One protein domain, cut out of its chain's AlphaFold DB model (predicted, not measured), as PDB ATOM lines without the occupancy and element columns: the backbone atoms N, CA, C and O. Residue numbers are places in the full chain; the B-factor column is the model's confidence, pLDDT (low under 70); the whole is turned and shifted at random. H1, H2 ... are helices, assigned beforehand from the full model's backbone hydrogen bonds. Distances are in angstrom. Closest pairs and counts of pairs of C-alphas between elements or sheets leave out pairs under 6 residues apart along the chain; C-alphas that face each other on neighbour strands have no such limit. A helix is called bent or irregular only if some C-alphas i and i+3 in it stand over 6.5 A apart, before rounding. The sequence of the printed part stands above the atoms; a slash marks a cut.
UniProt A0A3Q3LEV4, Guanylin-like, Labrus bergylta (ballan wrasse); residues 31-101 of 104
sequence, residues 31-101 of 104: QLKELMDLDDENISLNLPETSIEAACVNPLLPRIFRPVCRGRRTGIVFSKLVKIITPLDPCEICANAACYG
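Overview. This is residues 31 to 101 of the 104 residues of the protein "Guanylin-like" of Labrus bergylta (ballan wrasse) (UniProt A0A3Q3LEV4). H4, the longest helix, runs through the middle, with H2 and H3 by its first end, H5 set off past its last end, and H1 near both H2 and H4. The printed part has 71 residues with five named helices, H1 to H5 in chain order, and no named strand: all helix. It is compact, radius of gyration of the C-alphas 12.0 A, spanning 32 by 26 by 21 A.

Along the chain. H4, residues 74 to 84, is 15.4 A long, from C-alpha 74 at (-38.437, -43.460, -33.018). H2, residues 49 to 57, measures 12.5 A; H3, 63 to 69, 10.4 A; H5, 90 to 95, 8.7 A; H1, 31 to 35, 6.1 A. H5 ends at (-59.162, -57.186, -31.344).

Arrangement. H4 touches H2, about perpendicular at 84 degrees; the closest C-alphas, of Ile 52 and Gly 75, are 6.2 A apart. H2 and H3, a hairpin, only just touch, with 3 pairs of C-alphas within 8 A, closest Cys 56 and Cys 69 at 5.7 A. H4 and H5 are close but not clearly touching, closest C-alphas Ile 84 and Ile 93, 6.8 A. H3 is only just irregular: C-alphas 64 and 67 are 6.8 A apart. Every O i to N i+4 pair is within hydrogen-bond range in H1, H2, H4 and H5; H3 has 1 of 3, and 3 of 4 O i to N i+3.

Size, cuts and confidence. The printed part has no cut. The link from H1 to H2 is long. Residues 39 to 46, 90 to 94 and 100 to 101 have pLDDT under 70.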
ATOM      1  N   GLN A  31     -53.909 -39.561 -35.103       89.81
ATOM      2  CA  GLN A  31     -53.267 -38.324 -35.560       89.81
ATOM      3  C   GLN A  31     -51.830 -38.565 -36.034       89.81
ATOM      4  O   GLN A  31     -51.392 -37.965 -37.008       89.81
ATOM      5  N   LEU A  32     -51.079 -39.454 -35.374       90.81
ATOM      6  CA  LEU A  32     -49.743 -39.829 -35.836       90.81
ATOM      7  C   LEU A  32     -49.785 -40.507 -37.213       90.81
ATOM      8  O   LEU A  32     -48.986 -40.144 -38.070       90.81
ATOM      9  N   LYS A  33     -50.701 -41.459 -37.435       86.81
ATOM     10  CA  LYS A  33     -50.863 -42.130 -38.736       86.81
ATOM     11  C   LYS A  33     -51.241 -41.139 -39.840       86.81
ATOM     12  O   LYS A  33     -50.632 -41.186 -40.904       86.81
ATOM     13  N   GLU A  34     -52.154 -40.207 -39.559       87.31
ATOM     14  CA  GLU A  34     -52.542 -39.133 -40.488       87.31
ATOM     15  C   GLU A  34     -51.361 -38.211 -40.832       87.31
ATOM     16  O   GLU A  34     -51.129 -37.906 -41.996       87.31
ATOM     17  N   LEU A  35     -50.559 -37.804 -39.842       87.62
ATOM     18  CA  LEU A  35     -49.392 -36.936 -40.068       87.62
ATOM     19  C   LEU A  35     -48.261 -37.614 -40.849       87.62
ATOM     20  O   LEU A  35     -47.412 -36.920 -41.409       87.62
ATOM     21  N   MET A  36     -48.213 -38.945 -40.839       83.06
ATOM     22  CA  MET A  36     -47.246 -39.728 -41.604       83.06
ATOM     23  C   MET A  36     -47.729 -40.041 -43.028       83.06
ATOM     24  O   MET A  36     -46.948 -40.625 -43.778       83.06
ATOM     25  N   ASP A  37     -48.959 -39.642 -43.381       75.31
ATOM     26  CA  ASP A  37     -49.593 -39.860 -44.691       75.31
ATOM     27  C   ASP A  37     -49.553 -41.337 -45.121       75.31
ATOM     28  O   ASP A  37     -49.185 -41.696 -46.235       75.31
ATOM     29  N   LEU A  38     -49.837 -42.231 -44.168       70.19
ATOM     30  CA  LEU A  38     -49.775 -43.673 -44.388       70.19
ATOM     31  C   LEU A  38     -51.168 -44.213 -44.698       70.19
ATOM     32  O   LEU A  38     -51.981 -44.387 -43.786       70.19
ATOM     33  N   ASP A  39     -51.408 -44.542 -45.965       64.44
ATOM     34  CA  ASP A  39     -52.553 -45.357 -46.366       64.44
ATOM     35  C   ASP A  39     -52.505 -46.745 -45.709       64.44
ATOM     36  O   ASP A  39     -51.432 -47.330 -45.511       64.44
ATOM     37  N   ASP A  40     -53.682 -47.303 -45.412       61.94
ATOM     38  CA  ASP A  40     -53.847 -48.640 -44.824       61.94
ATOM     39  C   ASP A  40     -53.161 -49.756 -45.642       61.94
ATOM     40  O   ASP A  40     -52.787 -50.784 -45.079       61.94
ATOM     41  N   GLU A  41     -52.912 -49.538 -46.939       58.03
ATOM     42  CA  GLU A  41     -52.250 -50.503 -47.827       58.03
ATOM     43  C   GLU A  41     -50.706 -50.433 -47.814       58.03
ATOM     44  O   GLU A  41     -50.049 -51.383 -48.242       58.03
ATOM     45  N   ASN A  42     -50.095 -49.355 -47.298       54.44
ATOM     46  CA  ASN A  42     -48.652 -49.079 -47.436       54.44
ATOM     47  C   ASN A  42     -47.852 -49.121 -46.120       54.44
ATOM     48  O   ASN A  42     -46.756 -48.563 -46.019       54.44
ATOM     49  N   ILE A  43     -48.342 -49.823 -45.096       61.50
ATOM     50  CA  ILE A  43     -47.596 -49.990 -43.839       61.50
ATOM     51  C   ILE A  43     -46.635 -51.177 -43.974       61.50
ATOM     52  O   ILE A  43     -46.897 -52.302 -43.545       61.50
ATOM     53  N   SER A  44     -45.486 -50.920 -44.601       61.94
ATOM     54  CA  SER A  44     -44.356 -51.854 -44.598       61.94
ATOM     55  C   SER A  44     -43.798 -52.055 -43.185       61.94
ATOM     56  O   SER A  44     -43.956 -51.214 -42.302       61.94
ATOM     57  N   LEU A  45     -43.092 -53.175 -42.968       60.28
ATOM     58  CA  LEU A  45     -42.490 -53.536 -41.671       60.28
ATOM     59  C   LEU A  45     -41.597 -52.430 -41.071       60.28
ATOM     60  O   LEU A  45     -41.398 -52.404 -39.858       60.28
ATOM     61  N   ASN A  46     -41.067 -51.547 -41.922       65.44
ATOM     62  CA  ASN A  46     -40.303 -50.367 -41.551       65.44
ATOM     63  C   ASN A  46     -40.917 -49.142 -42.233       65.44
ATOM     64  O   ASN A  46     -40.991 -49.094 -43.462       65.44
ATOM     65  N   LEU A  47     -41.335 -48.160 -41.435       74.06
ATOM     66  CA  LEU A  47     -41.746 -46.856 -41.947       74.06
ATOM     67  C   LEU A  47     -40.554 -46.132 -42.592       74.06
ATOM     68  O   LEU A  47     -39.436 -46.245 -42.076       74.06
ATOM     69  N   PRO A  48     -40.766 -45.390 -43.694       78.75
ATOM     70  CA  PRO A  48     -39.693 -44.631 -44.318       78.75
ATOM     71  C   PRO A  48     -39.142 -43.584 -43.343       78.75
ATOM     72  O   PRO A  48     -39.891 -42.892 -42.658       78.75
ATOM     73  N   GLU A  49     -37.815 -43.454 -43.276       79.44
ATOM     74  CA  GLU A  49     -37.151 -42.528 -42.345       79.44
ATOM     75  C   GLU A  49     -37.611 -41.078 -42.561       79.44
ATOM     76  O   GLU A  49     -37.851 -40.346 -41.603       79.44
ATOM     77  N   THR A  50     -37.886 -40.718 -43.816       80.94
ATOM     78  CA  THR A  50     -38.423 -39.413 -44.214       80.94
ATOM     79  C   THR A  50     -39.797 -39.110 -43.613       80.94
ATOM     80  O   THR A  50     -40.041 -37.964 -43.235       80.94
ATOM     81  N   SER A  51     -40.693 -40.096 -43.466       82.94
ATOM     82  CA  SER A  51     -42.008 -39.867 -42.843       82.94
ATOM     83  C   SER A  51     -41.895 -39.714 -41.328       82.94
ATOM     84  O   SER A  51     -42.623 -38.927 -40.724       82.94
ATOM     85  N   ILE A  52     -40.938 -40.409 -40.706       86.19
ATOM     86  CA  ILE A  52     -40.642 -40.277 -39.275       86.19
ATOM     87  C   ILE A  52     -40.076 -38.885 -38.975       86.19
ATOM     88  O   ILE A  52     -40.523 -38.227 -38.031       86.19
ATOM     89  N   GLU A  53     -39.118 -38.415 -39.778       86.44
ATOM     90  CA  GLU A  53     -38.556 -37.069 -39.646       86.44
ATOM     91  C   GLU A  53     -39.622 -35.993 -39.870       86.44
ATOM     92  O   GLU A  53     -39.758 -35.094 -39.033       86.44
ATOM     93  N   ALA A  54     -40.428 -36.130 -40.930       87.44
ATOM     94  CA  ALA A  54     -41.532 -35.223 -41.236       87.44
ATOM     95  C   ALA A  54     -42.530 -35.133 -40.072       87.44
ATOM     96  O   ALA A  54     -42.868 -34.031 -39.634       87.44
ATOM     97  N   ALA A  55     -42.936 -36.272 -39.499       89.00
ATOM     98  CA  ALA A  55     -43.803 -36.297 -38.325       89.00
ATOM     99  C   ALA A  55     -43.157 -35.592 -37.121       89.00
ATOM    100  O   ALA A  55     -43.817 -34.818 -36.428       89.00
ATOM    101  N   CYS A  56     -41.859 -35.796 -36.882       90.75
ATOM    102  CA  CYS A  56     -41.157 -35.222 -35.733       90.75
ATOM    103  C   CYS A  56     -40.959 -33.698 -35.795       90.75
ATOM    104  O   CYS A  56     -40.957 -33.039 -34.743       90.75
ATOM    105  N   VAL A  57     -40.826 -33.128 -36.997       91.12
ATOM    106  CA  VAL A  57     -40.747 -31.670 -37.198       91.12
ATOM    107  C   VAL A  57     -42.120 -31.014 -37.349       91.12
ATOM    108  O   VAL A  57     -42.228 -29.798 -37.185       91.12
ATOM    109  N   ASN A  58     -43.179 -31.795 -37.588       90.94
ATOM    110  CA  ASN A  58     -44.522 -31.266 -37.771       90.94
ATOM    111  C   ASN A  58     -45.013 -30.529 -36.500       90.94
ATOM    112  O   ASN A  58     -44.964 -31.081 -35.390       90.94
ATOM    113  N   PRO A  59     -45.488 -29.273 -36.605       89.94
ATOM    114  CA  PRO A  59     -46.009 -28.530 -35.457       89.94
ATOM    115  C   PRO A  59     -47.266 -29.171 -34.853       89.94
ATOM    116  O   PRO A  59     -47.463 -29.067 -33.642       89.94
ATOM    117  N   LEU A  60     -48.061 -29.879 -35.660       92.00
ATOM    118  CA  LEU A  60     -49.291 -30.558 -35.242       92.00
ATOM    119  C   LEU A  60     -49.037 -31.906 -34.556       92.00
ATOM    120  O   LEU A  60     -49.981 -32.515 -34.056       92.00
ATOM    121  N   LEU A  61     -47.781 -32.367 -34.480       92.94
ATOM    122  CA  LEU A  61     -47.449 -33.612 -33.796       92.94
ATOM    123  C   LEU A  61     -47.896 -33.568 -32.323       92.94
ATOM    124  O   LEU A  61     -47.414 -32.705 -31.568       92.94
ATOM    125  N   PRO A  62     -48.723 -34.533 -31.868       92.62
ATOM    126  CA  PRO A  62     -49.153 -34.603 -30.480       92.62
ATOM    127  C   PRO A  62     -47.968 -34.604 -29.510       92.62
ATOM    128  O   PRO A  62     -46.981 -35.328 -29.679       92.62
ATOM    129  N   ARG A  63     -48.071 -33.798 -28.446       90.94
ATOM    130  CA  ARG A  63     -46.969 -33.557 -27.492       90.94
ATOM    131  C   ARG A  63     -46.406 -34.844 -26.879       90.94
ATOM    132  O   ARG A  63     -45.220 -34.885 -26.562       90.94
ATOM    133  N   ILE A  64     -47.223 -35.891 -26.760       90.00
ATOM    134  CA  ILE A  64     -46.828 -37.193 -26.210       90.00
ATOM    135  C   ILE A  64     -45.784 -37.937 -27.066       90.00
ATOM    136  O   ILE A  64     -45.015 -38.734 -26.529       90.00
ATOM    137  N   PHE A  65     -45.671 -37.628 -28.363       92.19
ATOM    138  CA  PHE A  65     -44.662 -38.219 -29.253       92.19
ATOM    139  C   PHE A  65     -43.355 -37.425 -29.327       92.19
ATOM    140  O   PHE A  65     -42.323 -37.977 -29.705       92.19
ATOM    141  N   ARG A  66     -43.336 -36.158 -28.894       91.06
ATOM    142  CA  ARG A  66     -42.109 -35.339 -28.833       91.06
ATOM    143  C   ARG A  66     -40.940 -36.023 -28.100       91.06
ATOM    144  O   ARG A  66     -39.824 -35.963 -28.617       91.06
ATOM    145  N   PRO A  67     -41.126 -36.687 -26.940       89.75
ATOM    146  CA  PRO A  67     -40.037 -37.432 -26.308       89.75
ATOM    147  C   PRO A  67     -39.638 -38.701 -27.076       89.75
ATOM    148  O   PRO A  67     -38.511 -39.159 -26.910       89.75
ATOM    149  N   VAL A  68     -40.525 -39.274 -27.900       89.75
ATOM    150  CA  VAL A  68     -40.200 -40.425 -28.761       89.75
ATOM    151  C   VAL A  68     -39.233 -39.993 -29.859       89.75
ATOM    152  O   VAL A  68     -38.199 -40.632 -30.002       89.75
ATOM    153  N   CYS A  69     -39.490 -38.852 -30.512       90.00
ATOM    154  CA  CYS A  69     -38.640 -38.276 -31.564       90.00
ATOM    155  C   CYS A  69     -37.176 -38.039 -31.160       90.00
ATOM    156  O   CYS A  69     -36.300 -38.004 -32.015       90.00
ATOM    157  N   ARG A  70     -36.894 -37.876 -29.862       84.75
ATOM    158  CA  ARG A  70     -35.528 -37.678 -29.341       84.75
ATOM    159  C   ARG A  70     -34.763 -38.989 -29.122       84.75
ATOM    160  O   ARG A  70     -33.579 -38.953 -28.797       84.75
ATOM    161  N   GLY A  71     -35.425 -40.142 -29.226       78.88
ATOM    162  CA  GLY A  71     -34.826 -41.454 -28.983       78.88
ATOM    163  C   GLY A  71     -34.302 -42.117 -30.259       78.88
ATOM    164  O   GLY A  71     -34.856 -41.950 -31.333       78.88
ATOM    165  N   ARG A  72     -33.290 -42.991 -30.144       76.44
ATOM    166  CA  ARG A  72     -32.778 -43.788 -31.288       76.44
ATOM    167  C   ARG A  72     -33.766 -44.828 -31.836       76.44
ATOM    168  O   ARG A  72     -33.453 -45.520 -32.793       76.44
ATOM    169  N   ARG A  73     -34.928 -45.002 -31.199       80.69
ATOM    170  CA  ARG A  73     -35.933 -46.023 -31.545       80.69
ATOM    171  C   ARG A  73     -37.233 -45.423 -32.089       80.69
ATOM    172  O   ARG A  73     -38.230 -46.138 -32.136       80.69
ATOM    173  N   THR A  74     -37.238 -44.149 -32.500       85.44
ATOM    174  CA  THR A  74     -38.437 -43.460 -33.018       85.44
ATOM    175  C   THR A  74     -39.133 -44.268 -34.103       85.44
ATOM    176  O   THR A  74     -40.318 -44.557 -33.966       85.44
ATOM    177  N   GLY A  75     -38.388 -44.716 -35.121       84.50
ATOM    178  CA  GLY A  75     -38.971 -45.471 -36.229       84.50
ATOM    179  C   GLY A  75     -39.613 -46.786 -35.805       84.50
ATOM    180  O   GLY A  75     -40.705 -47.106 -36.264       84.50
ATOM    181  N   ILE A  76     -39.003 -47.507 -34.861       85.94
ATOM    182  CA  ILE A  76     -39.542 -48.771 -34.336       85.94
ATOM    183  C   ILE A  76     -40.835 -48.514 -33.552       85.94
ATOM    184  O   ILE A  76     -41.811 -49.249 -33.698       85.94
ATOM    185  N   VAL A  77     -40.852 -47.465 -32.724       88.38
ATOM    186  CA  VAL A  77     -42.025 -47.111 -31.915       88.38
ATOM    187  C   VAL A  77     -43.174 -46.652 -32.811       88.38
ATOM    188  O   VAL A  77     -44.279 -47.165 -32.663       88.38
ATOM    189  N   PHE A  78     -42.927 -45.750 -33.764       89.19
ATOM    190  CA  PHE A  78     -43.963 -45.264 -34.681       89.19
ATOM    191  C   PHE A  78     -44.491 -46.386 -35.579       89.19
ATOM    192  O   PHE A  78     -45.702 -46.546 -35.680       89.19
ATOM    193  N   SER A  79     -43.609 -47.242 -36.115       86.38
ATOM    194  CA  SER A  79     -44.011 -48.417 -36.911       86.38
ATOM    195  C   SER A  79     -44.915 -49.344 -36.113       86.38
ATOM    196  O   SER A  79     -45.959 -49.774 -36.599       86.38
ATOM    197  N   LYS A  80     -44.561 -49.614 -34.853       86.56
ATOM    198  CA  LYS A  80     -45.376 -50.450 -33.972       86.56
ATOM    199  C   LYS A  80     -46.739 -49.817 -33.686       86.56
ATOM    200  O   LYS A  80     -47.742 -50.514 -33.756       86.56
ATOM    201  N   LEU A  81     -46.776 -48.522 -33.379       88.50
ATOM    202  CA  LEU A  81     -48.011 -47.801 -33.069       88.50
ATOM    203  C   LEU A  81     -48.971 -47.753 -34.260       88.50
ATOM    204  O   LEU A  81     -50.133 -48.119 -34.111       88.50
ATOM    205  N   VAL A  82     -48.476 -47.380 -35.442       87.12
ATOM    206  CA  VAL A  82     -49.284 -47.325 -36.667       87.12
ATOM    207  C   VAL A  82     -49.787 -48.716 -37.056       87.12
ATOM    208  O   VAL A  82     -50.955 -48.873 -37.409       87.12
ATOM    209  N   LYS A  83     -48.949 -49.751 -36.904       84.00
ATOM    210  CA  LYS A  83     -49.349 -51.141 -37.150       84.00
ATOM    211  C   LYS A  83     -50.438 -51.624 -36.191       84.00
ATOM    212  O   LYS A  83     -51.278 -52.414 -36.594       84.00
ATOM    213  N   ILE A  84     -50.431 -51.178 -34.932       81.56
ATOM    214  CA  ILE A  84     -51.453 -51.574 -33.952       81.56
ATOM    215  C   ILE A  84     -52.839 -51.055 -34.345       81.56
ATOM    216  O   ILE A  84     -53.820 -51.767 -34.154       81.56
ATOM    217  N   ILE A  85     -52.905 -49.839 -34.893       80.50
ATOM    218  CA  ILE A  85     -54.159 -49.170 -35.260       80.50
ATOM    219  C   ILE A  85     -54.554 -49.375 -36.730       80.50
ATOM    220  O   ILE A  85     -55.339 -48.599 -37.267       80.50
ATOM    221  N   THR A  86     -53.939 -50.352 -37.401       82.19
ATOM    222  CA  THR A  86     -54.211 -50.683 -38.800       82.19
ATOM    223  C   THR A  86     -54.819 -52.084 -38.876       82.19
ATOM    224  O   THR A  86     -54.161 -53.028 -38.431       82.19
ATOM    225  N   PRO A  87     -56.025 -52.231 -39.453       74.25
ATOM    226  CA  PRO A  87     -56.834 -51.166 -40.058       74.25
ATOM    227  C   PRO A  87     -57.448 -50.213 -39.019       74.25
ATOM    228  O   PRO A  87     -57.574 -50.554 -37.845       74.25
ATOM    229  N   LEU A  88     -57.825 -49.004 -39.456       73.12
ATOM    230  CA  LEU A  88     -58.407 -47.959 -38.591       73.12
ATOM    231  C   LEU A  88     -59.797 -48.299 -38.026       73.12
ATOM    232  O   LEU A  88     -60.344 -47.518 -37.240       73.12
ATOM    233  N   ASP A  89     -60.371 -49.441 -38.420       73.94
ATOM    234  CA  ASP A  89     -61.663 -49.889 -37.924       73.94
ATOM    235  C   ASP A  89     -61.586 -50.135 -36.409       73.94
ATOM    236  O   ASP A  89     -60.819 -50.980 -35.944       73.94
ATOM    237  N   PRO A  90     -62.370 -49.412 -35.593       64.94
ATOM    238  CA  PRO A  90     -62.270 -49.511 -34.147       64.94
ATOM    239  C   PRO A  90     -62.587 -50.916 -33.635       64.94
ATOM    240  O   PRO A  90     -62.068 -51.279 -32.583       64.94
ATOM    241  N   CYS A  91     -63.399 -51.723 -34.328       63.47
ATOM    242  CA  CYS A  91     -63.646 -53.105 -33.922       63.47
ATOM    243  C   CYS A  91     -62.406 -53.976 -34.137       63.47
ATOM    244  O   CYS A  91     -62.086 -54.785 -33.265       63.47
ATOM    245  N   GLU A  92     -61.684 -53.761 -35.233       67.81
ATOM    246  CA  GLU A  92     -60.427 -54.458 -35.514       67.81
ATOM    247  C   GLU A  92     -59.290 -54.008 -34.588       67.81
ATOM    248  O   GLU A  92     -58.565 -54.847 -34.047       67.81
ATOM    249  N   ILE A  93     -59.192 -52.709 -34.281       68.56
ATOM    250  CA  ILE A  93     -58.226 -52.190 -33.299       68.56
ATOM    251  C   ILE A  93     -58.464 -52.810 -31.913       68.56
ATOM    252  O   ILE A  93     -57.509 -53.142 -31.216       68.56
ATOM    253  N   CYS A  94     -59.723 -53.003 -31.503       68.56
ATOM    254  CA  CYS A  94     -60.066 -53.626 -30.216       68.56
ATOM    255  C   CYS A  94     -59.752 -55.126 -30.152       68.56
ATOM    256  O   CYS A  94     -59.637 -55.669 -29.057       68.56
ATOM    257  N   ALA A  95     -59.621 -55.800 -31.297       70.75
ATOM    258  CA  ALA A  95     -59.162 -57.186 -31.344       70.75
ATOM    259  C   ALA A  95     -57.639 -57.294 -31.138       70.75
ATOM    260  O   ALA A  95     -57.124 -58.372 -30.832       70.75
ATOM    261  N   ASN A  96     -56.904 -56.185 -31.284       73.12
ATOM    262  CA  ASN A  96     -55.476 -56.142 -31.015       73.12
ATOM    263  C   ASN A  96     -55.215 -56.180 -29.505       73.12
ATOM    264  O   ASN A  96     -55.637 -55.292 -28.774       73.12
ATOM    265  N   ALA A  97     -54.430 -57.154 -29.043       76.12
ATOM    266  CA  ALA A  97     -54.076 -57.300 -27.630       76.12
ATOM    267  C   ALA A  97     -53.300 -56.103 -27.045       76.12
ATOM    268  O   ALA A  97     -53.155 -56.013 -25.833       76.12
ATOM    269  N   ALA A  98     -52.768 -55.203 -27.879       74.69
ATOM    270  CA  ALA A  98     -52.152 -53.955 -27.430       74.69
ATOM    271  C   ALA A  98     -53.174 -52.866 -27.061       74.69
ATOM    272  O   ALA A  98     -52.794 -51.863 -26.450       74.69
ATOM    273  N   CYS A  99     -54.430 -53.038 -27.468       73.06
ATOM    274  CA  CYS A  99     -55.538 -52.150 -27.180       73.06
ATOM    275  C   CYS A  99     -56.219 -52.588 -25.881       73.06
ATOM    276  O   CYS A  99     -56.641 -53.736 -25.749       73.06
ATOM    277  N   TYR A 100     -56.324 -51.674 -24.921       69.94
ATOM    278  CA  TYR A 100     -56.992 -51.927 -23.649       69.94
ATOM    279  C   TYR A 100     -58.068 -50.862 -23.419       69.94
ATOM    280  O   TYR A 100     -57.852 -49.671 -23.674       69.94
ATOM    281  N   GLY A 101     -59.233 -51.307 -22.940       66.06
ATOM    282  CA  GLY A 101     -60.286 -50.431 -22.426       66.06
ATOM    283  C   GLY A 101     -59.875 -49.731 -21.123       66.06
ATOM    284  O   GLY A 101     -58.793 -49.974 -20.588       66.06
TER     285      GLY A 101